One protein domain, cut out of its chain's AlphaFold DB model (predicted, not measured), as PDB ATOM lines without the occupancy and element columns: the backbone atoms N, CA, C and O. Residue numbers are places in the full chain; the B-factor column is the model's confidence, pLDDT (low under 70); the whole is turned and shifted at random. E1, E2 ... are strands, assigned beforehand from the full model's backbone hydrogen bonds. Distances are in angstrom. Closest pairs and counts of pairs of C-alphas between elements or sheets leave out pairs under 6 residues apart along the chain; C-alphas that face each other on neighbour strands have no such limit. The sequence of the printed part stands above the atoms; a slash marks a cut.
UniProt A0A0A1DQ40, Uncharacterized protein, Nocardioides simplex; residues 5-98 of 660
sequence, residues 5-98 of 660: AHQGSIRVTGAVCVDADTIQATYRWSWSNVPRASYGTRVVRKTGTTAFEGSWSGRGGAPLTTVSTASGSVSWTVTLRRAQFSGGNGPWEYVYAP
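This is residues 5 to 98 of the 660 residues of an uncharacterized protein of Nocardioides simplex (UniProt A0A0A1DQ40). The domain is a small, elongated sandwich of two three-stranded sheets, only partly face to face: a long, strongly twisted sheet, E1 E2 E5, and a shorter one, E4 E3 E6, over part of its length. The long strands E2 and E5 run along much of the length, whose far ends lie in the links at Ala 20 and Ala 37, and a wide loop, residues 48 to 61, holds no named element. The printed part has 94 residues with six named strands, E1 to E6 in order along the chain, and no named helix; the strands hold 44 residues, under half, and the class is all strand. Both sheets are antiparallel, in the orders E1 - E2 - E5 and E4 - E3 - E6. The whole is compact, with a radius of gyration of the C-alphas of 14.3 A, and spans 46 by 28 by 19 A.

E1, residues 10 to 17, begins at C-alpha 10 (163.219, 150.883, 130.983), measures 20.3 A and bends by 55 degrees at residue 13. E2, residues 22 to 31, measures 29.3 A. E3 is residues 42 to 47, 17.2 A, and E4 residues 62 to 66, 12.1 A. E5, residues 72 to 81, measures 29.4 A, from (158.993, 159.287, 122.518) to (175.096, 151.969, 145.986). E6, residues 93 to 97, measures 13.6 A and ends at C-alpha 97 (151.839, 156.164, 133.093).

E1 and E2 form a hairpin, antiparallel at 158 degrees, with N 13 and O 26 2.8 A apart. E2, the inner strand, is antiparallel to E5 at 159 degrees, with N 27 and O 76 2.7 A apart. In the other sheet E3 is the inner strand; it forms a hairpin with E4, at 147 degrees, with N 43 and O 65 2.8 A apart. E3 and E6 are antiparallel at 159 degrees, with N 96 and O 44 2.9 A apart. The two sheets make a sandwich, two sheets face to face: the facing parts are 10.1 A centre to centre, and the best planes are 10 degrees apart. The strands of the one stand at 22 degrees to those of the other. Between the sheets, the closest C-alphas of E4 and E5 are those of Thr 65 and Val 74, 7.2 A apart. E1 and E4 are apart.

The two C-alphas farthest apart are those of Ala 20 and Ala 37, 46.7 A. The printed part has no cut. The links E3 to E4 and E5 to E6 are long. The mean pLDDT of the printed part is 76.3; residues 5 to 8, 20, 48 to 58 and 85 to 91 are under 70.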
ATOM      1  N   ALA A   5     152.395 150.459 134.976       65.62
ATOM      2  CA  ALA A   5     153.798 150.775 135.232       65.62
ATOM      3  C   ALA A   5     154.720 149.955 134.332       65.62
ATOM      4  O   ALA A   5     154.546 148.754 134.142       65.62
ATOM      5  N   HIS A   6     155.727 150.630 133.785       69.50
ATOM      6  CA  HIS A   6     156.504 150.147 132.646       69.50
ATOM      7  C   HIS A   6     157.929 149.747 133.033       69.50
ATOM      8  O   HIS A   6     158.891 150.285 132.491       69.50
ATOM      9  N   GLN A   7     158.095 148.796 133.955       67.19
ATOM     10  CA  GLN A   7     159.429 148.325 134.367       67.19
ATOM     11  C   GLN A   7     160.208 147.736 133.174       67.19
ATOM     12  O   GLN A   7     161.284 148.213 132.834       67.19
ATOM     13  N   GLY A   8     159.615 146.798 132.427       62.94
ATOM     14  CA  GLY A   8     160.269 146.133 131.286       62.94
ATOM     15  C   GLY A   8     160.647 147.035 130.100       62.94
ATOM     16  O   GLY A   8     161.441 146.638 129.250       62.94
ATOM     17  N   SER A   9     160.108 148.258 130.035       72.94
ATOM     18  CA  SER A   9     160.404 149.228 128.965       72.94
ATOM     19  C   SER A   9     161.546 150.187 129.315       72.94
ATOM     20  O   SER A   9     161.924 151.032 128.499       72.94
ATOM     21  N   ILE A  10     162.091 150.080 130.527       78.44
ATOM     22  CA  ILE A  10     163.219 150.883 130.983       78.44
ATOM     23  C   ILE A  10     164.520 150.138 130.656       78.44
ATOM     24  O   ILE A  10     164.634 148.924 130.840       78.44
ATOM     25  N   ARG A  11     165.526 150.861 130.162       78.12
ATOM     26  CA  ARG A  11     166.864 150.324 129.877       78.12
ATOM     27  C   ARG A  11     167.941 151.216 130.470       78.12
ATOM     28  O   ARG A  11     167.848 152.436 130.347       78.12
ATOM     29  N   VAL A  12     168.997 150.624 131.022       79.56
ATOM     30  CA  VAL A  12     170.230 151.360 131.326       79.56
ATOM     31  C   VAL A  12     170.960 151.647 130.020       79.56
ATOM     32  O   VAL A  12     171.197 150.767 129.197       79.56
ATOM     33  N   THR A  13     171.278 152.918 129.815       82.31
ATOM     34  CA  THR A  13     171.939 153.450 128.613       82.31
ATOM     35  C   THR A  13     173.362 153.927 128.884       82.31
ATOM     36  O   THR A  13     174.123 154.137 127.943       82.31
ATOM     37  N   GLY A  14     173.750 154.045 130.154       78.00
ATOM     38  CA  GLY A  14     175.119 154.326 130.570       78.00
ATOM     39  C   GLY A  14     175.289 154.131 132.071       78.00
ATOM     40  O   GLY A  14     174.341 154.324 132.824       78.00
ATOM     41  N   ALA A  15     176.491 153.761 132.505       77.50
ATOM     42  CA  ALA A  15     176.851 153.651 133.914       77.50
ATOM     43  C   ALA A  15     178.272 154.193 134.119       77.50
ATOM     44  O   ALA A  15     179.172 153.864 133.345       77.50
ATOM     45  N   VAL A  16     178.467 155.030 135.138       79.44
ATOM     46  CA  VAL A  16     179.770 155.605 135.497       79.44
ATOM     47  C   VAL A  16     180.095 155.245 136.939       79.44
ATOM     48  O   VAL A  16     179.308 155.511 137.846       79.44
ATOM     49  N   CYS A  17     181.265 154.650 137.143       76.19
ATOM     50  CA  CYS A  17     181.795 154.362 138.468       76.19
ATOM     51  C   CYS A  17     182.251 155.641 139.156       76.19
ATOM     52  O   CYS A  17     183.099 156.359 138.627       76.19
ATOM     53  N   VAL A  18     181.688 155.901 140.332       76.19
ATOM     54  CA  VAL A  18     182.082 157.027 141.183       76.19
ATOM     55  C   VAL A  18     183.181 156.571 142.140       76.19
ATOM     56  O   VAL A  18     184.227 157.205 142.229       76.19
ATOM     57  N   ASP A  19     182.976 155.424 142.786       72.81
ATOM     58  CA  ASP A  19     183.932 154.766 143.677       72.81
ATOM     59  C   ASP A  19     183.698 153.239 143.672       72.81
ATOM     60  O   ASP A  19     182.986 152.721 142.812       72.81
ATOM     61  N   ALA A  20     184.332 152.505 144.593       68.56
ATOM     62  CA  ALA A  20     184.238 151.044 144.668       68.56
ATOM     63  C   ALA A  20     182.829 150.518 145.014       68.56
ATOM     64  O   ALA A  20     182.534 149.354 144.734       68.56
ATOM     65  N   ASP A  21     181.970 151.360 145.594       74.88
ATOM     66  CA  ASP A  21     180.650 150.988 146.103       74.88
ATOM     67  C   ASP A  21     179.514 151.866 145.547       74.88
ATOM     68  O   ASP A  21     178.356 151.663 145.914       74.88
ATOM     69  N   THR A  22     179.806 152.798 144.633       80.94
ATOM     70  CA  THR A  22     178.841 153.763 144.085       80.94
ATOM     71  C   THR A  22     178.943 153.896 142.565       80.94
ATOM     72  O   THR A  22     180.013 154.157 142.009       80.94
ATOM     73  N   ILE A  23     177.800 153.799 141.879       79.44
ATOM     74  CA  ILE A  23     177.673 153.929 140.422       79.44
ATOM     75  C   ILE A  23     176.547 154.908 140.081       79.44
ATOM     76  O   ILE A  23     175.459 154.837 140.639       79.44
ATOM     77  N   GLN A  24     176.779 155.805 139.127       85.62
ATOM     78  CA  GLN A  24     175.720 156.606 138.512       85.62
ATOM     79  C   GLN A  24     175.216 155.909 137.249       85.62
ATOM     80  O   GLN A  24     175.935 155.837 136.253       85.62
ATOM     81  N   ALA A  25     173.984 155.401 137.284       81.56
ATOM     82  CA  ALA A  25     173.343 154.732 136.155       81.56
ATOM     83  C   ALA A  25     172.332 155.658 135.474       81.56
ATOM     84  O   ALA A  25     171.520 156.305 136.131       81.56
ATOM     85  N   THR A  26     172.380 155.720 134.146       86.81
ATOM     86  CA  THR A  26     171.459 156.492 133.311       86.81
ATOM     87  C   THR A  26     170.436 155.563 132.681       86.81
ATOM     88  O   THR A  26     170.755 154.768 131.796       86.81
ATOM     89  N   TYR A  27     169.195 155.702 133.112       85.06
ATOM     90  CA  TYR A  27     168.033 154.978 132.634       85.06
ATOM     91  C   TYR A  27     167.380 155.709 131.468       85.06
ATOM     92  O   TYR A  27     167.459 156.932 131.351       85.06
ATOM     93  N   ARG A  28     166.717 154.953 130.598       86.88
ATOM     94  CA  ARG A  28     165.878 155.464 129.519       86.88
ATOM     95  C   ARG A  28     164.578 154.687 129.482       86.88
ATOM     96  O   ARG A  28     164.598 153.465 129.385       86.88
ATOM     97  N   TRP A  29     163.469 155.410 129.479       88.50
ATOM     98  CA  TRP A  29     162.142 154.875 129.207       88.50
ATOM     99  C   TRP A  29     161.669 155.384 127.850       88.50
ATOM    100  O   TRP A  29     161.894 156.548 127.512       88.50
ATOM    101  N   SER A  30     161.046 154.512 127.064       85.62
ATOM    102  CA  SER A  30     160.462 154.863 125.768       85.62
ATOM    103  C   SER A  30     159.013 154.406 125.718       85.62
ATOM    104  O   SER A  30     158.686 153.361 126.276       85.62
ATOM    105  N   TRP A  31     158.169 155.178 125.043       83.69
ATOM    106  CA  TRP A  31     156.753 154.879 124.847       83.69
ATOM    107  C   TRP A  31     156.391 154.946 123.363       83.69
ATOM    108  O   TRP A  31     157.036 155.648 122.576       83.69
ATOM    109  N   SER A  32     155.332 154.236 122.990       80.88
ATOM    110  CA  SER A  32     154.758 154.215 121.644       80.88
ATOM    111  C   SER A  32     153.248 154.007 121.722       80.88
ATOM    112  O   SER A  32     152.756 153.500 122.722       80.88
ATOM    113  N   ASN A  33     152.523 154.359 120.659       79.25
ATOM    114  CA  ASN A  33     151.074 154.167 120.540       79.25
ATOM    115  C   ASN A  33     150.235 154.854 121.637       79.25
ATOM    116  O   ASN A  33     149.137 154.401 121.948       79.25
ATOM    117  N   VAL A  34     150.714 155.973 122.198       81.06
ATOM    118  CA  VAL A  34     149.968 156.720 123.223       81.06
ATOM    119  C   VAL A  34     148.708 157.342 122.605       81.06
ATOM    120  O   VAL A  34     148.831 158.114 121.642       81.06
ATOM    121  N   PRO A  35     147.505 157.061 123.148       82.25
ATOM    122  CA  PRO A  35     146.267 157.663 122.670       82.25
ATOM    123  C   PRO A  35     146.332 159.191 122.740       82.25
ATOM    124  O   PRO A  35     146.800 159.752 123.730       82.25
ATOM    125  N   ARG A  36     145.804 159.892 121.728       82.06
ATOM    126  CA  ARG A  36     145.774 161.372 121.723       82.06
ATOM    127  C   ARG A  36     145.081 161.963 122.956       82.06
ATOM    128  O   ARG A  36     145.488 163.018 123.424       82.06
ATOM    129  N   ALA A  37     144.087 161.264 123.512       83.00
ATOM    130  CA  ALA A  37     143.399 161.652 124.747       83.00
ATOM    131  C   ALA A  37     144.312 161.664 125.992       83.00
ATOM    132  O   ALA A  37     143.952 162.240 127.013       83.00
ATOM    133  N   SER A  38     145.490 161.041 125.912       80.31
ATOM    134  CA  SER A  38     146.490 160.979 126.980       80.31
ATOM    135  C   SER A  38     147.632 161.984 126.782       80.31
ATOM    136  O   SER A  38     148.573 162.005 127.577       80.31
ATOM    137  N   TYR A  39     147.582 162.838 125.754       86.19
ATOM    138  CA  TYR A  39     148.557 163.921 125.599       86.19
ATOM    139  C   TYR A  39     148.342 164.984 126.683       86.19
ATOM    140  O   TYR A  39     147.225 165.232 127.124       86.19
ATOM    141  N   GLY A  40     149.429 165.595 127.146       80.38
ATOM    142  CA  GLY A  40     149.434 166.504 128.291       80.38
ATOM    143  C   GLY A  40     149.425 165.797 129.651       80.38
ATOM    144  O   GLY A  40     149.488 166.467 130.679       80.38
ATOM    145  N   THR A  41     149.389 164.459 129.692       83.00
ATOM    146  CA  THR A  41     149.451 163.724 130.962       83.00
ATOM    147  C   THR A  41     150.871 163.675 131.520       83.00
ATOM    148  O   THR A  41     151.859 163.491 130.799       83.00
ATOM    149  N   ARG A  42     150.974 163.846 132.843       86.00
ATOM    150  CA  ARG A  42     152.236 163.793 133.581       86.00
ATOM    151  C   ARG A  42     152.586 162.351 133.931       86.00
ATOM    152  O   ARG A  42     151.827 161.664 134.608       86.00
ATOM    153  N   VAL A  43     153.781 161.948 133.528       86.75
ATOM    154  CA  VAL A  43     154.411 160.676 133.873       86.75
ATOM    155  C   VAL A  43     155.347 160.893 135.054       86.75
ATOM    156  O   VAL A  43     156.085 161.885 135.115       86.75
ATOM    157  N   VAL A  44     155.340 159.952 135.992       85.81
ATOM    158  CA  VAL A  44     156.200 159.996 137.178       85.81
ATOM    159  C   VAL A  44     157.094 158.766 137.255       85.81
ATOM    160  O   VAL A  44     156.751 157.705 136.736       85.81
ATOM    161  N   ARG A  45     158.237 158.913 137.920       85.75
ATOM    162  CA  ARG A  45     159.162 157.826 138.245       85.75
ATOM    163  C   ARG A  45     159.290 157.634 139.750       85.75
ATOM    164  O   ARG A  45     159.063 158.575 140.517       85.75
ATOM    165  N   LYS A  46     159.730 156.451 140.162       78.88
ATOM    166  CA  LYS A  46     160.189 156.182 141.528       78.88
ATOM    167  C   LYS A  46     161.362 155.213 141.527       78.88
ATOM    168  O   LYS A  46     161.452 154.342 140.664       78.88
ATOM    169  N   THR A  47     162.170 155.358 142.568       76.00
ATOM    170  CA  THR A  47     163.253 154.450 142.938       76.00
ATOM    171  C   THR A  47     162.813 153.680 144.183       76.00
ATOM    172  O   THR A  47     162.472 154.300 145.193       76.00
ATOM    173  N   GLY A  48     162.756 152.352 144.103       67.06
ATOM    174  CA  GLY A  48     162.419 151.462 145.221       67.06
ATOM    175  C   GLY A  48     163.637 151.050 146.059       67.06
ATOM    176  O   GLY A  48     164.774 151.361 145.714       67.06
ATOM    177  N   THR A  49     163.410 150.329 147.160       63.97
ATOM    178  CA  THR A  49     164.465 149.687 147.974       63.97
ATOM    179  C   THR A  49     164.577 148.187 147.642       63.97
ATOM    180  O   THR A  49     164.097 147.746 146.600       63.97
ATOM    181  N   THR A  50     165.239 147.388 148.488       54.41
ATOM    182  CA  THR A  50     165.463 145.940 148.292       54.41
ATOM    183  C   THR A  50     164.191 145.088 148.350       54.41
ATOM    184  O   THR A  50     164.197 143.967 147.850       54.41
ATOM    185  N   ALA A  51     163.095 145.610 148.907       53.69
ATOM    186  CA  ALA A  51     161.784 144.972 148.903       53.69
ATOM    187  C   ALA A  51     160.812 145.797 148.050       53.69
ATOM    188  O   ALA A  51     160.710 147.016 148.195       53.69
ATOM    189  N   PHE A  52     160.101 145.132 147.141       54.56
ATOM    190  CA  PHE A  52     159.037 145.736 146.341       54.56
ATOM    191  C   PHE A  52     157.804 145.981 147.229       54.56
ATOM    192  O   PHE A  52     156.840 145.220 147.211       54.56
ATOM    193  N   GLU A  53     157.837 147.022 148.062       48.94
ATOM    194  CA  GLU A  53     156.686 147.427 148.869       48.94
ATOM    195  C   GLU A  53     155.791 148.408 148.088       48.94
ATOM    196  O   GLU A  53     155.993 149.619 148.090       48.94
ATOM    197  N   GLY A  54     154.748 147.871 147.448       50.94
ATOM    198  CA  GLY A  54     153.446 148.544 147.406       50.94
ATOM    199  C   GLY A  54     153.049 149.363 146.163       50.94
ATOM    200  O   GLY A  54     153.685 150.332 145.766       50.94
ATOM    201  N   SER A  55     151.856 149.009 145.670       53.34
ATOM    202  CA  SER A  55     150.898 149.712 144.795       53.34
ATOM    203  C   SER A  55     151.413 150.397 143.516       53.34
ATOM    204  O   SER A  55     152.194 151.349 143.536       53.34
ATOM    205  N   TRP A  56     150.821 149.991 142.392       60.94
ATOM    206  CA  TRP A  56     150.918 150.593 141.060       60.94
ATOM    207  C   TRP A  56     150.264 151.992 141.014       60.94
ATOM    208  O   TRP A  56     149.285 152.212 140.302       60.94
ATOM    209  N   SER A  57     150.744 152.939 141.827       64.44
ATOM    210  CA  SER A  57     150.179 154.285 141.937       64.44
ATOM    211  C   SER A  57     151.209 155.389 141.696       64.44
ATOM    212  O   SER A  57     152.350 155.343 142.163       64.44
ATOM    213  N   GLY A  58     150.766 156.450 141.019       64.62
ATOM    214  CA  GLY A  58     151.561 157.659 140.799       64.62
ATOM    215  C   GLY A  58     151.790 158.520 142.053       64.62
ATOM    216  O   GLY A  58     152.516 159.511 141.982       64.62
ATOM    217  N   ARG A  59     151.202 158.183 143.216       70.00
ATOM    218  CA  ARG A  59     151.331 158.992 144.448       70.00
ATOM    219  C   ARG A  59     152.762 158.963 144.980       70.00
ATOM    220  O   ARG A  59     153.321 157.885 145.137       70.00
ATOM    221  N   GLY A  60     153.347 160.127 145.265       70.19
ATOM    222  CA  GLY A  60     154.725 160.244 145.769       70.19
ATOM    223  C   GLY A  60     155.815 159.999 144.717       70.19
ATOM    224  O   GLY A  60     156.980 159.864 145.071       70.19
ATOM    225  N   GLY A  61     155.450 159.899 143.432       75.81
ATOM    226  CA  GLY A  61     156.410 159.768 142.337       75.81
ATOM    227  C   GLY A  61     157.046 161.099 141.951       75.81
ATOM    228  O   GLY A  61     156.370 162.128 141.890       75.81
ATOM    229  N   ALA A  62     158.341 161.079 141.645       84.06
ATOM    230  CA  ALA A  62     159.029 162.242 141.105       84.06
ATOM    231  C   ALA A  62     158.574 162.492 139.654       84.06
ATOM    232  O   ALA A  62     158.420 161.531 138.897       84.06
ATOM    233  N   PRO A  63     158.356 163.750 139.222       87.56
ATOM    234  CA  PRO A  63     158.078 164.047 137.817       87.56
ATOM    235  C   PRO A  63     159.174 163.481 136.915       87.56
ATOM    236  O   PRO A  63     160.353 163.733 137.156       87.56
ATOM    237  N   LEU A  64     158.778 162.759 135.866       88.00
ATOM    238  CA  LEU A  64     159.706 162.301 134.839       88.00
ATOM    239  C   LEU A  64     159.544 163.105 133.548       88.00
ATOM    240  O   LEU A  64     160.517 163.663 133.053       88.00
ATOM    241  N   THR A  65     158.330 163.162 132.997       91.06
ATOM    242  CA  THR A  65     158.038 163.906 131.763       91.06
ATOM    243  C   THR A  65     156.535 164.165 131.608       91.06
ATOM    244  O   THR A  65     155.728 163.629 132.366       91.06
ATOM    245  N   THR A  66     156.151 164.983 130.626       89.31
ATOM    246  CA  THR A  66     154.764 165.133 130.156       89.31
ATOM    247  C   THR A  66     154.705 164.667 128.709       89.31
ATOM    248  O   THR A  66     155.513 165.108 127.892       89.31
ATOM    249  N   VAL A  67     153.782 163.764 128.377       85.19
ATOM    250  CA  VAL A  67     153.720 163.197 127.022       85.19
ATOM    251  C   VAL A  67     152.952 164.117 126.087       85.19
ATOM    252  O   VAL A  67     151.824 164.493 126.375       85.19
ATOM    253  N   SER A  68     153.544 164.461 124.946       84.62
ATOM    254  CA  SER A  68     152.936 165.326 123.922       84.62
ATOM    255  C   SER A  68     152.802 164.655 122.551       84.62
ATOM    256  O   SER A  68     152.232 165.240 121.632       84.62
ATOM    257  N   THR A  69     153.318 163.432 122.396       85.50
ATOM    258  CA  THR A  69     153.371 162.698 121.126       85.50
ATOM    259  C   THR A  69     153.049 161.219 121.326       85.50
ATOM    260  O   THR A  69     153.260 160.661 122.403       85.50
ATOM    261  N   ALA A  70     152.591 160.560 120.255       81.69
ATOM    262  CA  ALA A  70     152.257 159.131 120.256       81.69
ATOM    263  C   ALA A  70     153.444 158.231 120.635       81.69
ATOM    264  O   ALA A  70     153.246 157.135 121.147       81.69
ATOM    265  N   SER A  71     154.671 158.688 120.388       84.81
ATOM    266  CA  SER A  71     155.903 157.974 120.706       84.81
ATOM    267  C   SER A  71     157.001 158.937 121.131       84.81
ATOM    268  O   SER A  71     157.074 160.059 120.621       84.81
ATOM    269  N   GLY A  72     157.881 158.489 122.018       86.25
ATOM    270  CA  GLY A  72     158.993 159.287 122.518       86.25
ATOM    271  C   GLY A  72     159.848 158.522 123.518       86.25
ATOM    272  O   GLY A  72     159.651 157.332 123.758       86.25
ATOM    273  N   SER A  73     160.836 159.208 124.087       88.81
ATOM    274  CA  SER A  73     161.671 158.643 125.142       88.81
ATOM    275  C   SER A  73     162.219 159.721 126.061       88.81
ATOM    276  O   SER A  73     162.447 160.845 125.621       88.81
ATOM    277  N   VAL A  74     162.511 159.348 127.301       90.56
ATOM    278  CA  VAL A  74     163.120 160.213 128.313       90.56
ATOM    279  C   VAL A  74     164.188 159.439 129.074       90.56
ATOM    280  O   VAL A  74     164.038 158.238 129.312       90.56
ATOM    281  N   SER A  75     165.260 160.128 129.456       91.38
ATOM    282  CA  SER A  75     166.356 159.561 130.237       91.38
ATOM    283  C   SER A  75     166.537 160.279 131.568       91.38
ATOM    284  O   SER A  75     166.241 161.467 131.683       91.38
ATOM    285  N   TRP A  76     167.032 159.558 132.571       89.75
ATOM    286  CA  TRP A  76     167.378 160.108 133.878       89.75
ATOM    287  C   TRP A  76     168.514 159.332 134.530       89.75
ATOM    288  O   TRP A  76     168.742 158.175 134.199       89.75
ATOM    289  N   THR A  77     169.208 159.959 135.478       88.00
ATOM    290  CA  THR A  77     170.338 159.348 136.184       88.00
ATOM    291  C   THR A  77     169.994 159.109 137.649       88.00
ATOM    292  O   THR A  77     169.343 159.943 138.283       88.00
ATOM    293  N   VAL A  78     170.436 157.969 138.177       82.12
ATOM    294  CA  VAL A  78     170.236 157.537 139.564       82.12
ATOM    295  C   VAL A  78     171.572 157.087 140.141       82.12
ATOM    296  O   VAL A  78     172.360 156.422 139.465       82.12
ATOM    297  N   THR A  79     171.832 157.456 141.395       85.75
ATOM    298  CA  THR A  79     173.002 156.992 142.145       85.75
ATOM    299  C   THR A  79     172.671 155.667 142.822       85.75
ATOM    300  O   THR A  79     171.857 155.625 143.741       85.75
ATOM    301  N   LEU A  80     173.320 154.600 142.372       79.38
ATOM    302  CA  LEU A  80     173.206 153.240 142.883       79.38
ATOM    303  C   LEU A  80     174.364 152.965 143.843       79.38
ATOM    304  O   LEU A  80     175.519 153.226 143.505       79.38
ATOM    305  N   ARG A  81     174.078 152.417 145.025       80.12
ATOM    306  CA  ARG A  81     175.096 151.969 145.986       80.12
ATOM    307  C   ARG A  81     175.090 150.455 146.098       80.12
ATOM    308  O   ARG A  81     174.028 149.859 146.231       80.12
ATOM    309  N   ARG A  82     176.267 149.834 146.148       75.94
ATOM    310  CA  ARG A  82     176.452 148.376 146.214       75.94
ATOM    311  C   ARG A  82     175.690 147.724 147.368       75.94
ATOM    312  O   ARG A  82     175.089 146.671 147.192       75.94
ATOM    313  N   ALA A  83     175.637 148.389 148.523       72.88
ATOM    314  CA  ALA A  83     174.886 147.931 149.695       72.88
ATOM    315  C   ALA A  83     173.363 147.816 149.459       72.88
ATOM    316  O   ALA A  83     172.686 147.099 150.189       72.88
ATOM    317  N   GLN A  84     172.817 148.493 148.441       71.12
ATOM    318  CA  GLN A  84     171.400 148.407 148.062       71.12
ATOM    319  C   GLN A  84     171.083 147.144 147.242       71.12
ATOM    320  O   GLN A  84     169.919 146.885 146.959       71.12
ATOM    321  N   PHE A  85     172.095 146.351 146.872       67.69
ATOM    322  CA  PHE A  85     171.975 145.119 146.094       67.69
ATOM    323  C   PHE A  85     172.227 143.898 147.001       67.69
ATOM    324  O   PHE A  85     173.165 143.135 146.780       67.69
ATOM    325  N   SER A  86     171.423 143.694 148.052       54.94
ATOM    326  CA  SER A  86     171.478 142.465 148.860       54.94
ATOM    327  C   SER A  86     170.544 141.397 148.275       54.94
ATOM    328  O   SER A  86     169.345 141.613 148.128       54.94
ATOM    329  N   GLY A  87     171.081 140.238 147.883       55.44
ATOM    330  CA  GLY A  87     170.263 139.099 147.429       55.44
ATOM    331  C   GLY A  87     169.738 139.155 145.986       55.44
ATOM    332  O   GLY A  87     169.001 138.260 145.588       55.44
ATOM    333  N   GLY A  88     170.159 140.141 145.182       54.19
ATOM    334  CA  GLY A  88     170.207 139.980 143.723       54.19
ATOM    335  C   GLY A  88     169.443 140.964 142.841       54.19
ATOM    336  O   GLY A  88     169.678 140.894 141.647       54.19
ATOM    337  N   ASN A  89     168.610 141.891 143.337       57.88
ATOM    338  CA  ASN A  89     167.803 142.722 142.417       57.88
ATOM    339  C   ASN A  89     167.459 144.171 142.873       57.88
ATOM    340  O   ASN A  89     166.486 144.743 142.402       57.88
ATOM    341  N   GLY A  90     168.182 144.790 143.813       57.47
ATOM    342  CA  GLY A  90     167.885 146.184 144.223       57.47
ATOM    343  C   GLY A  90     168.587 147.248 143.362       57.47
ATOM    344  O   GLY A  90     169.422 146.878 142.551       57.47
ATOM    345  N   PRO A  91     168.355 148.560 143.585       61.16
ATOM    346  CA  PRO A  91     167.051 149.195 143.750       61.16
ATOM    347  C   PRO A  91     166.280 149.257 142.418       61.16
ATOM    348  O   PRO A  91     166.856 149.429 141.348       61.16
ATOM    349  N   TRP A  92     164.956 149.174 142.501       71.12
ATOM    350  CA  TRP A  92     164.076 149.115 141.335       71.12
ATOM    351  C   TRP A  92     163.754 150.500 140.774       71.12
ATOM    352  O   TRP A  92     163.248 151.354 141.503       71.12
ATOM    353  N   GLU A  93     163.939 150.698 139.471       77.25
ATOM    354  CA  GLU A  93     163.415 151.868 138.762       77.25
ATOM    355  C   GLU A  93     162.105 151.528 138.053       77.25
ATOM    356  O   GLU A  93     162.051 150.617 137.221       77.25
ATOM    357  N   TYR A  94     161.050 152.299 138.328       77.25
ATOM    358  CA  TYR A  94     159.791 152.178 137.598       77.25
ATOM    359  C   TYR A  94     159.217 153.526 137.176       77.25
ATOM    360  O   TYR A  94     159.431 154.567 137.805       77.25
ATOM    361  N   VAL A  95     158.429 153.473 136.105       81.50
ATOM    362  CA  VAL A  95     157.702 154.608 135.541       81.50
ATOM    363  C   VAL A  95     156.214 154.306 135.566       81.50
ATOM    364  O   VAL A  95     155.807 153.240 135.112       81.50
ATOM    365  N   TYR A  96     155.417 155.235 136.092       81.25
ATOM    366  CA  TYR A  96     153.958 155.161 136.108       81.25
ATOM    367  C   TYR A  96     153.371 156.070 135.029       81.25
ATOM    368  O   TYR A  96     153.606 157.286 135.044       81.25
ATOM    369  N   ALA A  97     152.576 155.475 134.139       79.31
ATOM    370  CA  ALA A  97     151.839 156.164 133.093       79.31
ATOM    371  C   ALA A  97     150.319 156.020 133.334       79.31
ATOM    372  O   ALA A  97     149.834 154.916 133.589       79.31
ATOM    373  N   PRO A  98     149.534 157.113 133.276       74.81
ATOM    374  CA  PRO A  98     148.098 157.086 133.575       74.81
ATOM    375  C   PRO A  98     147.214 156.557 132.426       74.81
ATOM    376  O   PRO A  98     145.999 156.759 132.463       74.81
TER     377      PRO A  98